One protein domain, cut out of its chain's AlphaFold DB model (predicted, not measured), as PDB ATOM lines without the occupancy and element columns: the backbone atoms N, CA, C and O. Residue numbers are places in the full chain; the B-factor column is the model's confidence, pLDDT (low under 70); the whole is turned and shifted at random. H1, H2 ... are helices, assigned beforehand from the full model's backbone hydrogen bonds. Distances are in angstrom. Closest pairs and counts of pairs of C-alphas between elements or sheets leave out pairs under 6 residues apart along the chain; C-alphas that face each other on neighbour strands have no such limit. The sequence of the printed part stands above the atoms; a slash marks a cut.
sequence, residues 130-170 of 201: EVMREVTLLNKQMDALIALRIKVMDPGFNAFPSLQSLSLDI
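Overview. This is residues 130 to 170 of the 201 residues of the protein "Phosphate transporter PHO1 homolog 10" of Solanum tuberosum (UniProt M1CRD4). One long helix, H1, makes the length of the model, and after it the chain folds back so that a short helix, H2, sits slantwise beside part of it. The first residues of H1, 130 to 139, stick out free, and so do residues 152 to 157 at the turn. The printed part has 41 residues with two named helices, H1 then H2, and no named strand; its class is all helix. It is loose, with a radius of gyration of the C-alphas of 11.8 A, and spans 39 by 18 by 12 A.

Arrangement. H1, residues 130 to 153, and H2, residues 162 to 170, only just touch, with 3 pairs of C-alphas within 8 A. H1 touches H2 with residues 140 to 147 alone; the closest C-alphas are those of Ala 144 and Leu 166, 7.6 A apart. The helices run opposite ways at a steep tilt of 54 degrees. Every O i to N i+4 pair is within hydrogen-bond range in H1, and 4 of 5 in H2.

Along the chain. H1 measures 35.1 A from C-alpha 130 at (28.966, 26.603, 7.990) to C-alpha 153 at (19.941, 18.001, -24.838). H2 measures 13.3 A and ends with C-alpha 170 at (32.747, 13.415, -6.529).

Size, cuts and confidence. The C-alphas farthest apart, those of Glu 130 and Gly 156, are 38.8 A apart. The printed part has no cut, and the link from H1 to H2 is short, with 8 residues. Residues 155 to 170 have pLDDT under 70.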
ATOM      1  N   GLU A 130      29.916  27.701   8.214       96.19
ATOM      2  CA  GLU A 130      28.966  26.603   7.990       96.19
ATOM      3  C   GLU A 130      28.072  26.851   6.774       96.19
ATOM      4  O   GLU A 130      28.095  26.056   5.834       96.19
ATOM      5  N   VAL A 131      27.370  27.984   6.739       96.94
ATOM      6  CA  VAL A 131      26.467  28.327   5.631       96.94
ATOM      7  C   VAL A 131      27.236  28.474   4.317       96.94
ATOM      8  O   VAL A 131      26.770  28.021   3.274       96.94
ATOM      9  N   MET A 132      28.446  29.037   4.342       96.56
ATOM     10  CA  MET A 132      29.285  29.133   3.145       96.56
ATOM     11  C   MET A 132      29.653  27.754   2.592       96.56
ATOM     12  O   MET A 132      29.605  27.553   1.378       96.56
ATOM     13  N   ARG A 133      29.960  26.775   3.454       96.12
ATOM     14  CA  ARG A 133      30.192  25.389   3.016       96.12
ATOM     15  C   ARG A 133      28.938  24.787   2.385       96.12
ATOM     16  O   ARG A 133      29.039  24.204   1.306       96.12
ATOM     17  N   GLU A 134      27.770  24.975   2.991       95.94
ATOM     18  CA  GLU A 134      26.501  24.490   2.431       95.94
ATOM     19  C   GLU A 134      26.200  25.104   1.060       95.94
ATOM     20  O   GLU A 134      25.873  24.381   0.119       95.94
ATOM     21  N   VAL A 135      26.400  26.416   0.906       97.00
ATOM     22  CA  VAL A 135      26.231  27.120  -0.373       97.00
ATOM     23  C   VAL A 135      27.190  26.576  -1.431       97.00
ATOM     24  O   VAL A 135      26.771  26.321  -2.559       97.00
ATOM     25  N   THR A 136      28.462  26.344  -1.087       95.44
ATOM     26  CA  THR A 136      29.430  25.789  -2.050       95.44
ATOM     27  C   THR A 136      29.044  24.382  -2.502       95.44
ATOM     28  O   THR A 136      29.158  24.066  -3.686       95.44
ATOM     29  N   LEU A 137      28.538  23.548  -1.588       95.75
ATOM     30  CA  LEU A 137      28.072  22.204  -1.912       95.75
ATOM     31  C   LEU A 137      26.828  22.248  -2.803       95.75
ATOM     32  O   LEU A 137      26.773  21.548  -3.815       95.75
ATOM     33  N   LEU A 138      25.855  23.092  -2.458       97.44
ATOM     34  CA  LEU A 138      24.633  23.260  -3.238       97.44
ATOM     35  C   LEU A 138      24.935  23.782  -4.650       97.44
ATOM     36  O   LEU A 138      24.348  23.304  -5.619       97.44
ATOM     37  N   ASN A 139      25.894  24.702  -4.789       95.25
ATOM     38  CA  ASN A 139      26.324  25.194  -6.097       95.25
ATOM     39  C   ASN A 139      26.925  24.070  -6.951       95.25
ATOM     40  O   ASN A 139      26.537  23.911  -8.104       95.25
ATOM     41  N   LYS A 140      27.792  23.227  -6.371       95.06
ATOM     42  CA  LYS A 140      28.341  22.051  -7.072       95.06
ATOM     43  C   LYS A 140      27.240  21.092  -7.538       95.06
ATOM     44  O   LYS A 140      27.317  20.556  -8.642       95.06
ATOM     45  N   GLN A 141      26.209  20.880  -6.716       95.06
ATOM     46  CA  GLN A 141      25.055  20.056  -7.093       95.06
ATOM     47  C   GLN A 141      24.271  20.675  -8.258       95.06
ATOM     48  O   GLN A 141      23.900  19.963  -9.191       95.06
ATOM     49  N   MET A 142      24.055  21.992  -8.241       96.69
ATOM     50  CA  MET A 142      23.397  22.706  -9.336       96.69
ATOM     51  C   MET A 142      24.211  22.622 -10.637       96.69
ATOM     52  O   MET A 142      23.648  22.311 -11.688       96.69
ATOM     53  N   ASP A 143      25.530  22.814 -10.571       93.69
ATOM     54  CA  ASP A 143      26.430  22.714 -11.728       93.69
ATOM     55  C   ASP A 143      26.377  21.316 -12.365       93.69
ATOM     56  O   ASP A 143      26.291  21.187 -13.589       93.69
ATOM     57  N   ALA A 144      26.347  20.260 -11.544       93.94
ATOM     58  CA  ALA A 144      26.188  18.886 -12.016       93.94
ATOM     59  C   ALA A 144      24.844  18.656 -12.730       93.94
ATOM     60  O   ALA A 144      24.803  18.001 -13.775       93.94
ATOM     61  N   LEU A 145      23.744  19.213 -12.211       93.06
ATOM     62  CA  LEU A 145      22.426  19.111 -12.850       93.06
ATOM     63  C   LEU A 145      22.374  19.865 -14.185       93.06
ATOM     64  O   LEU A 145      21.821  19.353 -15.162       93.06
ATOM     65  N   ILE A 146      22.978  21.055 -14.256       91.69
ATOM     66  CA  ILE A 146      23.087  21.832 -15.499       91.69
ATOM     67  C   ILE A 146      23.913  21.060 -16.533       91.69
ATOM     68  O   ILE A 146      23.483  20.916 -17.678       91.69
ATOM     69  N   ALA A 147      25.060  20.511 -16.128       87.69
ATOM     70  CA  ALA A 147      25.908  19.686 -16.982       87.69
ATOM     71  C   ALA A 147      25.165  18.464 -17.540       87.69
ATOM     72  O   ALA A 147      25.220  18.199 -18.744       87.69
ATOM     73  N   LEU A 148      24.427  17.749 -16.683       90.19
ATOM     74  CA  LEU A 148      23.613  16.606 -17.089       90.19
ATOM     75  C   LEU A 148      22.558  17.020 -18.119       90.19
ATOM     76  O   LEU A 148      22.414  16.365 -19.151       90.19
ATOM     77  N   ARG A 149      21.854  18.133 -17.875       89.94
ATOM     78  CA  ARG A 149      20.852  18.661 -18.807       89.94
ATOM     79  C   ARG A 149      21.462  18.969 -20.173       89.94
ATOM     80  O   ARG A 149      20.898  18.555 -21.181       89.94
ATOM     81  N   ILE A 150      22.599  19.666 -20.210       88.12
ATOM     82  CA  ILE A 150      23.299  19.987 -21.462       88.12
ATOM     83  C   ILE A 150      23.650  18.699 -22.209       88.12
ATOM     84  O   ILE A 150      23.350  18.586 -23.393       88.12
ATOM     85  N   LYS A 151      24.201  17.696 -21.512       83.88
ATOM     86  CA  LYS A 151      24.591  16.424 -22.132       83.88
ATOM     87  C   LYS A 151      23.409  15.648 -22.721       83.88
ATOM     88  O   LYS A 151      23.569  14.995 -23.748       83.88
ATOM     89  N   VAL A 152      22.244  15.704 -22.074       87.25
ATOM     90  CA  VAL A 152      21.008  15.074 -22.566       87.25
ATOM     91  C   VAL A 152      20.434  15.828 -23.770       87.25
ATOM     92  O   VAL A 152      19.911  15.196 -24.683       87.25
ATOM     93  N   MET A 153      20.523  17.163 -23.783       83.94
ATOM     94  CA  MET A 153      19.941  18.001 -24.838       83.94
ATOM     95  C   MET A 153      20.822  18.128 -26.090       83.94
ATOM     96  O   MET A 153      20.280  18.268 -27.182       83.94
ATOM     97  N   ASP A 154      22.147  18.065 -25.953       80.06
ATOM     98  CA  ASP A 154      23.096  18.092 -27.069       80.06
ATOM     99  C   ASP A 154      24.228  17.066 -26.839       80.06
ATOM    100  O   ASP A 154      25.238  17.360 -26.188       80.06
ATOM    101  N   PRO A 155      24.084  15.833 -27.365       67.00
ATOM    102  CA  PRO A 155      25.061  14.764 -27.167       67.00
ATOM    103  C   PRO A 155      26.450  15.081 -27.740       67.00
ATOM    104  O   PRO A 155      27.431  14.485 -27.272       67.00
ATOM    105  N   GLY A 156      26.519  15.990 -28.726       65.31
ATOM    106  CA  GLY A 156      27.732  16.433 -29.422       65.31
ATOM    107  C   GLY A 156      28.418  17.647 -28.786       65.31
ATOM    108  O   GLY A 156      29.509  18.023 -29.218       65.31
ATOM    109  N   PHE A 157      27.825  18.241 -27.745       64.19
ATOM    110  CA  PHE A 157      28.404  19.378 -27.037       64.19
ATOM    111  C   PHE A 157      29.583  18.948 -26.150       64.19
ATOM    112  O   PHE A 157      29.428  18.280 -25.123       64.19
ATOM    113  N   ASN A 158      30.791  19.355 -26.539       63.00
ATOM    114  CA  ASN A 158      32.034  19.047 -25.834       63.00
ATOM    115  C   ASN A 158      32.345  20.095 -24.745       63.00
ATOM    116  O   ASN A 158      33.277  20.883 -24.881       63.00
ATOM    117  N   ALA A 159      31.610  20.086 -23.628       57.78
ATOM    118  CA  ALA A 159      31.870  20.944 -22.455       57.78
ATOM    119  C   ALA A 159      33.062  20.461 -21.588       57.78
ATOM    120  O   ALA A 159      33.002  20.451 -20.361       57.78
ATOM    121  N   PHE A 160      34.136  19.969 -22.208       57.16
ATOM    122  CA  PHE A 160      35.113  19.092 -21.547       57.16
ATOM    123  C   PHE A 160      36.161  19.699 -20.589       57.16
ATOM    124  O   PHE A 160      36.790  18.899 -19.898       57.16
ATOM    125  N   PRO A 161      36.351  21.024 -20.423       57.31
ATOM    126  CA  PRO A 161      37.264  21.510 -19.380       57.31
ATOM    127  C   PRO A 161      36.660  21.490 -17.965       57.31
ATOM    128  O   PRO A 161      37.354  21.167 -17.006       57.31
ATOM    129  N   SER A 162      35.370  21.811 -17.807       54.41
ATOM    130  CA  SER A 162      34.733  21.982 -16.486       54.41
ATOM    131  C   SER A 162      34.189  20.686 -15.875       54.41
ATOM    132  O   SER A 162      34.006  20.604 -14.665       54.41
ATOM    133  N   LEU A 163      33.951  19.650 -16.684       55.34
ATOM    134  CA  LEU A 163      33.389  18.376 -16.212       55.34
ATOM    135  C   LEU A 163      34.431  17.440 -15.584       55.34
ATOM    136  O   LEU A 163      34.087  16.604 -14.747       55.34
ATOM    137  N   GLN A 164      35.706  17.572 -15.961       55.12
ATOM    138  CA  GLN A 164      36.779  16.732 -15.420       55.12
ATOM    139  C   GLN A 164      37.079  17.061 -13.949       55.12
ATOM    140  O   GLN A 164      37.323  16.144 -13.167       55.12
ATOM    141  N   SER A 165      36.983  18.334 -13.547       58.16
ATOM    142  CA  SER A 165      37.173  18.745 -12.147       58.16
ATOM    143  C   SER A 165      36.039  18.266 -11.234       58.16
ATOM    144  O   SER A 165      36.312  17.801 -10.130       58.16
ATOM    145  N   LEU A 166      34.781  18.283 -11.702       54.66
ATOM    146  CA  LEU A 166      33.646  17.755 -10.931       54.66
ATOM    147  C   LEU A 166      33.733  16.235 -10.721       54.66
ATOM    148  O   LEU A 166      33.429  15.753  -9.633       54.66
ATOM    149  N   SER A 167      34.154  15.474 -11.739       54.16
ATOM    150  CA  SER A 167      34.278  14.010 -11.639       54.16
ATOM    151  C   SER A 167      35.332  13.584 -10.603       54.16
ATOM    152  O   SER A 167      35.108  12.653  -9.829       54.16
ATOM    153  N   LEU A 168      36.459  14.301 -10.528       56.53
ATOM    154  CA  LEU A 168      37.517  14.065  -9.537       56.53
ATOM    155  C   LEU A 168      37.057  14.363  -8.095       56.53
ATOM    156  O   LEU A 168      37.358  13.586  -7.191       56.53
ATOM    157  N   ASP A 169      36.286  15.432  -7.883       54.34
ATOM    158  CA  ASP A 169      35.777  15.826  -6.558       54.34
ATOM    159  C   ASP A 169      34.682  14.882  -6.021       54.34
ATOM    160  O   ASP A 169      34.608  14.627  -4.814       54.34
ATOM    161  N   ILE A 170      33.833  14.341  -6.904       57.75
ATOM    162  CA  ILE A 170      32.747  13.415  -6.529       57.75
ATOM    163  C   ILE A 170      33.313  12.068  -6.066       57.75
ATOM    164  O   ILE A 170      32.855  11.531  -5.061       57.75
TER     165      ILE A 170